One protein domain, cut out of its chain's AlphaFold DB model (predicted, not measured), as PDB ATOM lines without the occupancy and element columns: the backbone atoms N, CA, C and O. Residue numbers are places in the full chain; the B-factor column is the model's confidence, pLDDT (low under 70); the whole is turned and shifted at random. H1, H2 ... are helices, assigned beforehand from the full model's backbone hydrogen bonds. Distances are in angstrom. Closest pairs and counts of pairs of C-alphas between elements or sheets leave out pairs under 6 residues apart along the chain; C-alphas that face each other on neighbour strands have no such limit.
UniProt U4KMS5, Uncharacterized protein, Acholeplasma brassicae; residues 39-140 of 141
ATOM      1  N   PHE A  39      47.596  23.112   3.672       77.00
ATOM      2  CA  PHE A  39      46.166  22.994   3.419       77.00
ATOM      3  C   PHE A  39      45.668  21.581   3.764       77.00
ATOM      4  O   PHE A  39      45.460  20.752   2.879       77.00
ATOM      5  N   THR A  40      45.504  21.285   5.054       84.12
ATOM      6  CA  THR A  40      45.058  19.974   5.553       84.12
ATOM      7  C   THR A  40      43.849  20.105   6.474       84.12
ATOM      8  O   THR A  40      43.636  21.138   7.109       84.12
ATOM      9  N   PHE A  41      43.088  19.019   6.625       81.75
ATOM     10  CA  PHE A  41      41.982  18.965   7.585       81.75
ATOM     11  C   PHE A  41      42.447  19.155   9.040       81.75
ATOM     12  O   PHE A  41      41.713  19.690   9.870       81.75
ATOM     13  N   LYS A  42      43.687  18.759   9.366       89.00
ATOM     14  CA  LYS A  42      44.284  18.999  10.689       89.00
ATOM     15  C   LYS A  42      44.379  20.497  10.983       89.00
ATOM     16  O   LYS A  42      43.956  20.919  12.056       89.00
ATOM     17  N   THR A  43      44.868  21.277  10.020       86.69
ATOM     18  CA  THR A  43      44.942  22.741  10.109       86.69
ATOM     19  C   THR A  43      43.556  23.348  10.315       86.69
ATOM     20  O   THR A  43      43.387  24.204  11.177       86.69
ATOM     21  N   MET A  44      42.548  22.861   9.583       88.56
ATOM     22  CA  MET A  44      41.171  23.339   9.730       88.56
ATOM     23  C   MET A  44      40.630  23.099  11.145       88.56
ATOM     24  O   MET A  44      40.093  24.014  11.758       88.56
ATOM     25  N   LYS A  45      40.833  21.900  11.706       91.19
ATOM     26  CA  LYS A  45      40.431  21.606  13.091       91.19
ATOM     27  C   LYS A  45      41.105  22.536  14.096       91.19
ATOM     28  O   LYS A  45      40.430  23.054  14.974       91.19
ATOM     29  N   GLN A  46      42.408  22.779  13.947       91.81
ATOM     30  CA  GLN A  46      43.138  23.708  14.814       91.81
ATOM     31  C   GLN A  46      42.586  25.135  14.702       91.81
ATOM     32  O   GLN A  46      42.372  25.780  15.723       91.81
ATOM     33  N   ALA A  47      42.293  25.602  13.485       90.56
ATOM     34  CA  ALA A  47      41.683  26.908  13.260       90.56
ATOM     35  C   ALA A  47      40.296  27.015  13.912       90.56
ATOM     36  O   ALA A  47      40.027  27.997  14.599       90.56
ATOM     37  N   MET A  48      39.449  25.988  13.775       94.75
ATOM     38  CA  MET A  48      38.141  25.935  14.439       94.75
ATOM     39  C   MET A  48      38.268  25.933  15.963       94.75
ATOM     40  O   MET A  48      37.499  26.616  16.630       94.75
ATOM     41  N   THR A  49      39.239  25.208  16.527       95.88
ATOM     42  CA  THR A  49      39.500  25.224  17.973       95.88
ATOM     43  C   THR A  49      39.902  26.617  18.441       95.88
ATOM     44  O   THR A  49      39.303  27.132  19.383       95.88
ATOM     45  N   THR A  50      40.859  27.262  17.769       94.88
ATOM     46  CA  THR A  50      41.279  28.631  18.103       94.88
ATOM     47  C   THR A  50      40.114  29.610  17.986       94.88
ATOM     48  O   THR A  50      39.882  30.402  18.896       94.88
ATOM     49  N   PHE A  51      39.337  29.529  16.905       95.75
ATOM     50  CA  PHE A  51      38.159  30.371  16.722       95.75
ATOM     51  C   PHE A  51      37.112  30.131  17.813       95.75
ATOM     52  O   PHE A  51      36.554  31.087  18.340       95.75
ATOM     53  N   GLY A  52      36.906  28.879  18.222       97.50
ATOM     54  CA  GLY A  52      35.991  28.523  19.304       97.50
ATOM     55  C   GLY A  52      36.401  29.139  20.639       97.50
ATOM     56  O   GLY A  52      35.556  29.689  21.340       97.50
ATOM     57  N   VAL A  53      37.698  29.133  20.963       97.81
ATOM     58  CA  VAL A  53      38.230  29.804  22.163       97.81
ATOM     59  C   VAL A  53      37.979  31.314  22.109       97.81
ATOM     60  O   VAL A  53      37.566  31.904  23.109       97.81
ATOM     61  N   LEU A  54      38.181  31.944  20.950       96.75
ATOM     62  CA  LEU A  54      37.922  33.375  20.772       96.75
ATOM     63  C   LEU A  54      36.429  33.713  20.875       96.75
ATOM     64  O   LEU A  54      36.078  34.671  21.556       96.75
ATOM     65  N   VAL A  55      35.547  32.921  20.258       96.75
ATOM     66  CA  VAL A  55      34.087  33.098  20.360       96.75
ATOM     67  C   VAL A  55      33.626  32.927  21.804       96.75
ATOM     68  O   VAL A  55      32.875  33.759  22.301       96.75
ATOM     69  N   LEU A  56      34.119  31.909  22.514       96.88
ATOM     70  CA  LEU A  56      33.807  31.715  23.929       96.88
ATOM     71  C   LEU A  56      34.260  32.911  24.777       96.88
ATOM     72  O   LEU A  56      33.509  33.393  25.623       96.88
ATOM     73  N   SER A  57      35.463  33.420  24.517       96.62
ATOM     74  CA  SER A  57      35.983  34.613  25.191       96.62
ATOM     75  C   SER A  57      35.098  35.832  24.917       96.62
ATOM     76  O   SER A  57      34.764  36.566  25.844       96.62
ATOM     77  N   ALA A  58      34.651  36.013  23.672       94.62
ATOM     78  CA  ALA A  58      33.740  37.087  23.292       94.62
ATOM     79  C   ALA A  58      32.380  36.974  23.999       94.62
ATOM     80  O   ALA A  58      31.892  37.983  24.498       94.62
ATOM     81  N   ILE A  59      31.798  35.773  24.122       95.12
ATOM     82  CA  ILE A  59      30.556  35.545  24.888       95.12
ATOM     83  C   ILE A  59      30.732  35.993  26.344       95.12
ATOM     84  O   ILE A  59      29.913  36.754  26.861       95.12
ATOM     85  N   VAL A  60      31.813  35.555  26.998       94.75
ATOM     86  CA  VAL A  60      32.096  35.902  28.400       94.75
ATOM     87  C   VAL A  60      32.278  37.410  28.564       94.75
ATOM     88  O   VAL A  60      31.662  38.010  29.443       94.75
ATOM     89  N   LEU A  61      33.083  38.039  27.708       93.12
ATOM     90  CA  LEU A  61      33.341  39.478  27.779       93.12
ATOM     91  C   LEU A  61      32.080  40.296  27.478       93.12
ATOM     92  O   LEU A  61      31.799  41.246  28.204       93.12
ATOM     93  N   ASN A  62      31.281  39.898  26.484       92.56
ATOM     94  CA  ASN A  62      29.987  40.519  26.185       92.56
ATOM     95  C   ASN A  62      29.028  40.440  27.376       92.56
ATOM     96  O   ASN A  62      28.336  41.416  27.660       92.56
ATOM     97  N   GLY A  63      29.014  39.326  28.109       90.38
ATOM     98  CA  GLY A  63      28.234  39.201  29.338       90.38
ATOM     99  C   GLY A  63      28.749  40.106  30.457       90.38
ATOM    100  O   GLY A  63      27.988  40.906  30.993       90.38
ATOM    101  N   LEU A  64      30.036  40.006  30.799       91.50
ATOM    102  CA  LEU A  64      30.618  40.671  31.970       91.50
ATOM    103  C   LEU A  64      30.749  42.186  31.809       91.50
ATOM    104  O   LEU A  64      30.354  42.930  32.702       91.50
ATOM    105  N   PHE A  65      31.282  42.671  30.685       88.81
ATOM    106  CA  PHE A  65      31.543  44.105  30.522       88.81
ATOM    107  C   PHE A  65      30.250  44.920  30.480       88.81
ATOM    108  O   PHE A  65      30.202  46.004  31.050       88.81
ATOM    109  N   ASN A  66      29.173  44.373  29.912       87.06
ATOM    110  CA  ASN A  66      27.867  45.041  29.900       87.06
ATOM    111  C   ASN A  66      27.132  44.999  31.252       87.06
ATOM    112  O   ASN A  66      26.018  45.509  31.350       87.06
ATOM    113  N   LEU A  67      27.713  44.388  32.289       87.81
ATOM    114  CA  LEU A  67      27.270  44.566  33.678       87.81
ATOM    115  C   LEU A  67      28.008  45.715  34.380       87.81
ATOM    116  O   LEU A  67      27.548  46.177  35.417       87.81
ATOM    117  N   LEU A  68      29.156  46.140  33.844       86.94
ATOM    118  CA  LEU A  68      30.072  47.082  34.493       86.94
ATOM    119  C   LEU A  68      30.054  48.477  33.860       86.94
ATOM    120  O   LEU A  68      30.402  49.450  34.525       86.94
ATOM    121  N   ILE A  69      29.687  48.587  32.581       84.25
ATOM    122  CA  ILE A  69      29.615  49.875  31.883       84.25
ATOM    123  C   ILE A  69      28.245  50.534  32.086       84.25
ATOM    124  O   ILE A  69      27.212  49.880  31.973       84.25
ATOM    125  N   ASN A  70      28.256  51.841  32.365       78.44
ATOM    126  CA  ASN A  70      27.044  52.660  32.513       78.44
ATOM    127  C   ASN A  70      26.663  53.405  31.223       78.44
ATOM    128  O   ASN A  70      25.533  53.861  31.098       78.44
ATOM    129  N   ASP A  71      27.609  53.549  30.291       74.44
ATOM    130  CA  ASP A  71      27.430  54.248  29.018       74.44
ATOM    131  C   ASP A  71      28.222  53.536  27.908       74.44
ATOM    132  O   ASP A  71      29.290  52.960  28.154       74.44
ATOM    133  N   GLY A  72      27.695  53.573  26.685       74.38
ATOM    134  CA  GLY A  72      28.220  52.876  25.512       74.38
ATOM    135  C   GLY A  72      27.787  51.410  25.388       74.38
ATOM    136  O   GLY A  72      26.962  50.899  26.140       74.38
ATOM    137  N   THR A  73      28.346  50.723  24.387       80.75
ATOM    138  CA  THR A  73      28.073  49.301  24.130       80.75
ATOM    139  C   THR A  73      29.380  48.528  24.026       80.75
ATOM    140  O   THR A  73      30.353  48.994  23.431       80.75
ATOM    141  N   PHE A  74      29.409  47.329  24.603       85.06
ATOM    142  CA  PHE A  74      30.492  46.377  24.388       85.06
ATOM    143  C   PHE A  74      29.937  45.181  23.611       85.06
ATOM    144  O   PHE A  74      29.254  44.323  24.174       85.06
ATOM    145  N   ASN A  75      30.177  45.156  22.299       87.69
ATOM    146  CA  ASN A  75      29.639  44.145  21.387       87.69
ATOM    147  C   ASN A  75      30.755  43.463  20.588       87.69
ATOM    148  O   ASN A  75      30.924  43.669  19.386       87.69
ATOM    149  N   MET A  76      31.549  42.648  21.274       89.06
ATOM    150  CA  MET A  76      32.610  41.878  20.646       89.06
ATOM    151  C   MET A  76      32.024  40.862  19.666       89.06
ATOM    152  O   MET A  76      31.071  40.153  19.990       89.06
ATOM    153  N   PHE A  77      32.608  40.805  18.467       89.12
ATOM    154  CA  PHE A  77      32.209  39.919  17.365       89.12
ATOM    155  C   PHE A  77      30.770  40.090  16.863       89.12
ATOM    156  O   PHE A  77      30.346  39.311  16.012       89.12
ATOM    157  N   PHE A  78      30.046  41.120  17.312       89.75
ATOM    158  CA  PHE A  78      28.631  41.320  16.990       89.75
ATOM    159  C   PHE A  78      27.739  40.148  17.445       89.75
ATOM    160  O   PHE A  78      26.742  39.837  16.801       89.75
ATOM    161  N   ILE A  79      28.110  39.464  18.534       93.12
ATOM    162  CA  ILE A  79      27.369  38.314  19.088       93.12
ATOM    163  C   ILE A  79      26.794  38.599  20.479       93.12
ATOM    164  O   ILE A  79      26.616  37.683  21.277       93.12
ATOM    165  N   ASN A  80      26.562  39.859  20.829       91.38
ATOM    166  CA  ASN A  80      25.936  40.204  22.098       91.38
ATOM    167  C   ASN A  80      24.408  40.168  21.979       91.38
ATOM    168  O   ASN A  80      23.847  40.909  21.187       91.38
ATOM    169  N   SER A  81      23.723  39.388  22.819       89.94
ATOM    170  CA  SER A  81      22.258  39.249  22.782       89.94
ATOM    171  C   SER A  81      21.469  40.523  23.108       89.94
ATOM    172  O   SER A  81      20.248  40.524  22.983       89.94
ATOM    173  N   ARG A  82      22.123  41.565  23.634       86.88
ATOM    174  CA  ARG A  82      21.482  42.833  24.024       86.88
ATOM    175  C   ARG A  82      21.454  43.869  22.904       86.88
ATOM    176  O   ARG A  82      20.754  44.866  23.044       86.88
ATOM    177  N   PHE A  83      22.242  43.674  21.851       87.12
ATOM    178  CA  PHE A  83      22.440  44.662  20.797       87.12
ATOM    179  C   PHE A  83      22.225  44.013  19.439       87.12
ATOM    180  O   PHE A  83      22.682  42.899  19.219       87.12
ATOM    181  N   GLU A  84      21.582  44.734  18.529       84.94
ATOM    182  CA  GLU A  84      21.345  44.240  17.176       84.94
ATOM    183  C   GLU A  84      22.661  44.005  16.422       84.94
ATOM    184  O   GLU A  84      23.621  44.787  16.501       84.94
ATOM    185  N   ASN A  85      22.702  42.923  15.656       84.81
ATOM    186  CA  ASN A  85      23.789  42.618  14.753       84.81
ATOM    187  C   ASN A  85      23.685  43.488  13.491       84.81
ATOM    188  O   ASN A  85      22.751  43.371  12.704       84.81
ATOM    189  N   GLY A  86      24.687  44.340  13.271       82.12
ATOM    190  CA  GLY A  86      24.778  45.184  12.075       82.12
ATOM    191  C   GLY A  86      25.517  44.550  10.890       82.12
ATOM    192  O   GLY A  86      25.732  45.221   9.881       82.12
ATOM    193  N   LEU A  87      25.970  43.296  10.994       83.88
ATOM    194  CA  LEU A  87      26.710  42.644   9.918       83.88
ATOM    195  C   LEU A  87      25.749  42.186   8.810       83.88
ATOM    196  O   LEU A  87      24.744  41.531   9.102       83.88
ATOM    197  N   PRO A  88      26.074  42.452   7.531       80.19
ATOM    198  CA  PRO A  88      25.308  41.926   6.409       80.19
ATOM    199  C   PRO A  88      25.140  40.407   6.508       80.19
ATOM    200  O   PRO A  88      26.043  39.706   6.966       80.19
ATOM    201  N   VAL A  89      23.997  39.895   6.045       87.56
ATOM    202  CA  VAL A  89      23.570  38.484   6.155       87.56
ATOM    203  C   VAL A  89      23.210  38.061   7.581       87.56
ATOM    204  O   VAL A  89      22.131  37.512   7.778       87.56
ATOM    205  N   LEU A  90      24.056  38.323   8.578       89.62
ATOM    206  CA  LEU A  90      23.788  37.923   9.965       89.62
ATOM    207  C   LEU A  90      22.636  38.713  10.591       89.62
ATOM    208  O   LEU A  90      21.824  38.118  11.298       89.62
ATOM    209  N   SER A  91      22.505  39.996  10.250       90.81
ATOM    210  CA  SER A  91      21.367  40.841  10.635       90.81
ATOM    211  C   SER A  91      20.020  40.323  10.117       90.81
ATOM    212  O   SER A  91      18.981  40.588  10.711       90.81
ATOM    213  N   LEU A  92      20.027  39.542   9.029       92.06
ATOM    214  CA  LEU A  92      18.831  38.900   8.477       92.06
ATOM    215  C   LEU A  92      18.482  37.593   9.197       92.06
ATOM    216  O   LEU A  92      17.380  37.087   9.032       92.06
ATOM    217  N   ILE A  93      19.423  37.010   9.943       92.81
ATOM    218  CA  ILE A  93      19.260  35.710  10.603       92.81
ATOM    219  C   ILE A  93      18.934  35.897  12.084       92.81
ATOM    220  O   ILE A  93      18.043  35.217  12.590       92.81
ATOM    221  N   GLU A  94      19.639  36.803  12.769       93.31
ATOM    222  CA  GLU A  94      19.527  37.021  14.218       93.31
ATOM    223  C   GLU A  94      18.078  37.157  14.724       93.31
ATOM    224  O   GLU A  94      17.745  36.469  15.689       93.31
ATOM    225  N   PRO A  95      17.173  37.923  14.074       93.50
ATOM    226  CA  PRO A  95      15.806  38.103  14.575       93.50
ATOM    227  C   PRO A  95      14.937  36.838  14.510       93.50
ATOM    228  O   PRO A  95      13.861  36.790  15.105       93.50
ATOM    229  N   HIS A  96      15.362  35.822  13.757       95.31
ATOM    230  CA  HIS A  96      14.564  34.631  13.456       95.31
ATOM    231  C   HIS A  96      15.016  33.383  14.209       95.31
ATOM    232  O   HIS A  96      14.403  32.323  14.064       95.31
ATOM    233  N   VAL A  97      16.078  33.475  15.009       95.75
ATOM    234  CA  VAL A  97      16.621  32.335  15.746       95.75
ATOM    235  C   VAL A  97      16.924  32.713  17.196       95.75
ATOM    236  O   VAL A  97      17.300  33.847  17.480       95.75
ATOM    237  N   PRO A  98      16.821  31.770  18.147       95.88
ATOM    238  CA  PRO A  98      17.295  32.007  19.503       95.88
ATOM    239  C   PRO A  98      18.785  32.355  19.517       95.88
ATOM    240  O   PRO A  98      19.566  31.781  18.757       95.88
ATOM    241  N   HIS A  99      19.205  33.220  20.441       93.94
ATOM    242  CA  HIS A  99      20.580  33.727  20.488       93.94
ATOM    243  C   HIS A  99      21.655  32.622  20.523       93.94
ATOM    244  O   HIS A  99      22.651  32.689  19.810       93.94
ATOM    245  N   THR A 100      21.443  31.548  21.286       94.94
ATOM    246  CA  THR A 100      22.376  30.409  21.303       94.94
ATOM    247  C   THR A 100      22.537  29.782  19.916       94.94
ATOM    248  O   THR A 100      23.649  29.452  19.508       94.94
ATOM    249  N   LEU A 101      21.438  29.645  19.168       96.56
ATOM    250  CA  LEU A 101      21.471  29.126  17.804       96.56
ATOM    251  C   LEU A 101      22.129  30.127  16.849       96.56
ATOM    252  O   LEU A 101      22.903  29.710  15.992       96.56
ATOM    253  N   PHE A 102      21.902  31.429  17.039       96.19
ATOM    254  CA  PHE A 102      22.608  32.478  16.304       96.19
ATOM    255  C   PHE A 102      24.130  32.353  16.455       96.19
ATOM    256  O   PHE A 102      24.847  32.344  15.458       96.19
ATOM    257  N   VAL A 103      24.635  32.168  17.678       96.12
ATOM    258  CA  VAL A 103      26.078  32.009  17.929       96.12
ATOM    259  C   VAL A 103      26.635  30.727  17.298       96.12
ATOM    260  O   VAL A 103      27.750  30.729  16.775       96.12
ATOM    261  N   LEU A 104      25.861  29.638  17.276       96.69
ATOM    262  CA  LEU A 104      26.249  28.423  16.551       96.69
ATOM    263  C   LEU A 104      26.302  28.663  15.036       96.69
ATOM    264  O   LEU A 104      27.277  28.273  14.396       96.69
ATOM    265  N   ILE A 105      25.300  29.338  14.464       96.00
ATOM    266  CA  ILE A 105      25.281  29.714  13.042       96.00
ATOM    267  C   ILE A 105      26.477  30.611  12.714       96.00
ATOM    268  O   ILE A 105      27.147  30.377  11.713       96.00
ATOM    269  N   TYR A 106      26.794  31.581  13.573       95.25
ATOM    270  CA  TYR A 106      27.978  32.426  13.453       95.25
ATOM    271  C   TYR A 106      29.253  31.576  13.408       95.25
ATOM    272  O   TYR A 106      30.038  31.661  12.462       95.25
ATOM    273  N   PHE A 107      29.445  30.702  14.400       96.75
ATOM    274  CA  PHE A 107      30.639  29.869  14.508       96.75
ATOM    275  C   PHE A 107      30.815  28.947  13.295       96.75
ATOM    276  O   PHE A 107      31.891  28.898  12.688       96.75
ATOM    277  N   PHE A 108      29.761  28.228  12.905       96.31
ATOM    278  CA  PHE A 108      29.818  27.310  11.771       96.31
ATOM    279  C   PHE A 108      29.860  28.036  10.428       96.31
ATOM    280  O   PHE A 108      30.564  27.579   9.533       96.31
ATOM    281  N   GLY A 109      29.184  29.175  10.287       95.00
ATOM    282  CA  GLY A 109      29.195  29.997   9.080       95.00
ATOM    283  C   GLY A 109      30.589  30.533   8.770       95.00
ATOM    284  O   GLY A 109      31.110  30.305   7.678       95.00
ATOM    285  N   PHE A 110      31.256  31.153   9.747       93.62
ATOM    286  CA  PHE A 110      32.640  31.611   9.569       93.62
ATOM    287  C   PHE A 110      33.623  30.451   9.389       93.62
ATOM    288  O   PHE A 110      34.527  30.542   8.556       93.62
ATOM    289  N   SER A 111      33.427  29.332  10.095       94.62
ATOM    290  CA  SER A 111      34.236  28.124   9.880       94.62
ATOM    291  C   SER A 111      34.066  27.574   8.460       94.62
ATOM    292  O   SER A 111      35.043  27.179   7.827       94.62
ATOM    293  N   LEU A 112      32.850  27.587   7.913       93.62
ATOM    294  CA  LEU A 112      32.584  27.168   6.541       93.62
ATOM    295  C   LEU A 112      33.281  28.089   5.535       93.62
ATOM    296  O   LEU A 112      33.949  27.597   4.630       93.62
ATOM    297  N   VAL A 113      33.194  29.410   5.710       92.06
ATOM    298  CA  VAL A 113      33.898  30.375   4.846       92.06
ATOM    299  C   VAL A 113      35.412  30.163   4.905       92.06
ATOM    300  O   VAL A 113      36.066  30.113   3.864       92.06
ATOM    301  N   ALA A 114      35.980  29.956   6.094       89.44
ATOM    302  CA  ALA A 114      37.401  29.650   6.249       89.44
ATOM    303  C   ALA A 114      37.795  28.342   5.537       89.44
ATOM    304  O   ALA A 114      38.843  28.274   4.891       89.44
ATOM    305  N   TYR A 115      36.937  27.321   5.590       89.62
ATOM    306  CA  TYR A 115      37.143  26.078   4.851       89.62
ATOM    307  C   TYR A 115      37.092  26.289   3.331       89.62
ATOM    308  O   TYR A 115      37.960  25.787   2.616       89.62
ATOM    309  N   LEU A 116      36.137  27.075   2.827       90.12
ATOM    310  CA  LEU A 116      36.074  27.443   1.409       90.12
ATOM    311  C   LEU A 116      37.336  28.193   0.969       90.12
ATOM    312  O   LEU A 116      37.869  27.909  -0.103       90.12
ATOM    313  N   MET A 117      37.873  29.080   1.811       85.25
ATOM    314  CA  MET A 117      39.137  29.765   1.527       85.25
ATOM    315  C   MET A 117      40.330  28.812   1.460       85.25
ATOM    316  O   MET A 117      41.207  28.970   0.607       85.25
ATOM    317  N   LEU A 118      40.356  27.791   2.318       83.69
ATOM    318  CA  LEU A 118      41.363  26.732   2.280       83.69
ATOM    319  C   LEU A 118      41.271  25.942   0.963       83.69
ATOM    320  O   LEU A 118      42.294  25.735   0.308       83.69
ATOM    321  N   LEU A 119      40.064  25.554   0.532       86.06
ATOM    322  CA  LEU A 119      39.846  24.873  -0.752       86.06
ATOM    323  C   LEU A 119      40.246  25.747  -1.946       86.06
ATOM    324  O   LEU A 119      40.903  25.268  -2.872       86.06
ATOM    325  N   PHE A 120      39.904  27.035  -1.911       85.56
ATOM    326  CA  PHE A 120      40.315  27.995  -2.930       85.56
ATOM    327  C   PHE A 120      41.844  28.095  -3.018       85.56
ATOM    328  O   PHE A 120      42.406  28.005  -4.109       85.56
ATOM    329  N   GLY A 121      42.535  28.189  -1.878       80.12
ATOM    330  CA  GLY A 121      43.999  28.197  -1.828       80.12
ATOM    331  C   GLY A 121      44.626  26.921  -2.400       80.12
ATOM    332  O   GLY A 121      45.592  26.999  -3.163       80.12
ATOM    333  N   GLN A 122      44.045  25.746  -2.127       80.69
ATOM    334  CA  GLN A 122      44.476  24.481  -2.740       80.69
ATOM    335  C   GLN A 122      44.301  24.485  -4.262       80.69
ATOM    336  O   GLN A 122      45.206  24.060  -4.985       80.69
ATOM    337  N   ALA A 123      43.150  24.949  -4.755       85.25
ATOM    338  CA  ALA A 123      42.868  25.031  -6.185       85.25
ATOM    339  C   ALA A 123      43.847  25.983  -6.889       85.25
ATOM    340  O   ALA A 123      44.462  25.605  -7.887       85.25
ATOM    341  N   LEU A 124      44.069  27.172  -6.323       83.19
ATOM    342  CA  LEU A 124      45.004  28.163  -6.851       83.19
ATOM    343  C   LEU A 124      46.447  27.641  -6.861       83.19
ATOM    344  O   LEU A 124      47.130  27.738  -7.878       83.19
ATOM    345  N   SER A 125      46.903  27.026  -5.767       76.69
ATOM    346  CA  SER A 125      48.247  26.439  -5.674       76.69
ATOM    347  C   SER A 125      48.477  25.357  -6.741       76.69
ATOM    348  O   SER A 125      49.518  25.331  -7.408       76.69
ATOM    349  N   ARG A 126      47.473  24.503  -6.988       81.06
ATOM    350  CA  ARG A 126      47.516  23.496  -8.061       81.06
ATOM    351  C   ARG A 126      47.595  24.134  -9.447       81.06
ATOM    352  O   ARG A 126      48.425  23.705 -10.246       81.06
ATOM    353  N   LEU A 127      46.788  25.159  -9.723       82.12
ATOM    354  CA  LEU A 127      46.812  25.875 -11.004       82.12
ATOM    355  C   LEU A 127      48.175  26.532 -11.266       82.12
ATOM    356  O   LEU A 127      48.749  26.339 -12.339       82.12
ATOM    357  N   LEU A 128      48.732  27.227 -10.272       79.31
ATOM    358  CA  LEU A 128      50.033  27.892 -10.387       79.31
ATOM    359  C   LEU A 128      51.174  26.885 -10.591       79.31
ATOM    360  O   LEU A 128      51.984  27.050 -11.500       79.31
ATOM    361  N   SER A 129      51.205  25.795  -9.817       75.56
ATOM    362  CA  SER A 129      52.240  24.759  -9.962       75.56
ATOM    363  C   SER A 129      52.211  24.055 -11.328       75.56
ATOM    364  O   SER A 129      53.266  23.743 -11.887       75.56
ATOM    365  N   LYS A 130      51.018  23.837 -11.903       74.25
ATOM    366  CA  LYS A 130      50.850  23.255 -13.243       74.25
ATOM    367  C   LYS A 130      51.391  24.192 -14.327       74.25
ATOM    368  O   LYS A 130      52.087  23.730 -15.229       74.25
ATOM    369  N   HIS A 131      51.134  25.494 -14.206       64.94
ATOM    370  CA  HIS A 131      51.646  26.509 -15.127       64.94
ATOM    371  C   HIS A 131      53.182  26.601 -15.093       64.94
ATOM    372  O   HIS A 131      53.825  26.643 -16.141       64.94
ATOM    373  N   THR A 132      53.799  26.564 -13.907       68.88
ATOM    374  CA  THR A 132      55.267  26.583 -13.772       68.88
ATOM    375  C   THR A 132      55.923  25.358 -14.414       68.88
ATOM    376  O   THR A 132      56.922  25.501 -15.115       68.88
ATOM    377  N   LYS A 133      55.356  24.156 -14.230       66.81
ATOM    378  CA  LYS A 133      55.881  22.933 -14.865       66.81
ATOM    379  C   LYS A 133      55.818  22.994 -16.394       66.81
ATOM    380  O   LYS A 133      56.782  22.613 -17.045       66.81
ATOM    381  N   MET A 134      54.719  23.499 -16.953       58.91
ATOM    382  CA  MET A 134      54.539  23.635 -18.404       58.91
ATOM    383  C   MET A 134      55.532  24.634 -19.021       58.91
ATOM    384  O   MET A 134      56.164  24.321 -20.024       58.91
ATOM    385  N   ASN A 135      55.745  25.791 -18.385       58.41
ATOM    386  CA  ASN A 135      56.733  26.777 -18.845       58.41
ATOM    387  C   ASN A 135      58.177  26.265 -18.792       58.41
ATOM    388  O   ASN A 135      58.993  26.666 -19.615       58.41
ATOM    389  N   ASN A 136      58.508  25.407 -17.825       63.94
ATOM    390  CA  ASN A 136      59.840  24.810 -17.746       63.94
ATOM    391  C   ASN A 136      60.056  23.735 -18.819       63.94
ATOM    392  O   ASN A 136      61.174  23.594 -19.292       63.94
ATOM    393  N   HIS A 137      59.008  23.006 -19.220       63.25
ATOM    394  CA  HIS A 137      59.099  22.055 -20.329       63.25
ATOM    395  C   HIS A 137      59.347  22.772 -21.664       63.25
ATOM    396  O   HIS A 137      60.298  22.431 -22.348       63.25
ATOM    397  N   LEU A 138      58.590  23.840 -21.957       65.81
ATOM    398  CA  LEU A 138      58.731  24.640 -23.188       65.81
ATOM    399  C   LEU A 138      60.064  25.397 -23.316       65.81
ATOM    400  O   LEU A 138      60.375  25.892 -24.391       65.81
ATOM    401  N   LYS A 139      60.818  25.567 -22.223       63.91
ATOM    402  CA  LYS A 139      62.153  26.191 -22.243       63.91
ATOM    403  C   LYS A 139      63.291  25.190 -22.455       63.91
ATOM    404  O   LYS A 139      64.419  25.623 -22.667       63.91
ATOM    405  N   ASN A 140      63.008  23.896 -22.318       62.22
ATOM    406  CA  ASN A 140      63.995  22.822 -22.411       62.22
ATOM    407  C   ASN A 140      63.903  22.042 -23.737       62.22
ATOM    408  O   ASN A 140      64.706  21.131 -23.931       62.22
TER     409      ASN A 140
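What this domain is: This is residues 39 to 140 of the 141 residues of an uncharacterized protein of Acholeplasma brassicae (UniProt U4KMS5). A long helical hairpin: the helix H2 makes the long axis, the shorter H1 runs back along part of it at a slant, and a loop-rich link, residues 69 to 98, is gathered where H1 finishes and H2 starts. At the other end H2 sticks out alone with residues 126 to 138, followed by residues 139 and 140. The printed part has 102 residues, with two named helices, H1 then H2, and no named strand; its class is all helix. The whole is extended, with a radius of gyration of the C-alphas of 20.2 A, and it is a rod spanning 72 by 25 by 23 A.

How they stand to each other: H2, residues 99 to 138, is the longest helix, with 40 residues. H1, residues 41 to 68, touches it with residues 44 to 55 alone, and H2 meets this touch with residues 107 to 115 alone. The closest C-alphas of the two helices are those of Met 48 and Ser 111, 6.4 A apart. Their lines stand at a shallow tilt of 34.7 degrees, only just short of steep. They run opposite ways and form a helical hairpin. Every O i to N i+4 pair is within hydrogen-bond range in H2, and 21 of 24 are in H1.

Where its parts are: H2 measures 58.7 A from C-alpha 99 at (20.580, 33.727, 20.488) to C-alpha 138 at (58.731, 24.640, -23.188). H1 measures 40.7 A and begins at C-alpha 41, at (41.982, 18.965, 7.585).

The domain as a whole: The two C-alphas farthest apart, those of Asn 70 and Asn 140, are 72.6 A apart. The printed part has no cut. The link from H1 to H2, 30 residues, is long. Residues 67 to 72 stand free. Mean pLDDT of the printed part is 86.7, and residues 131 to 140 are under 70.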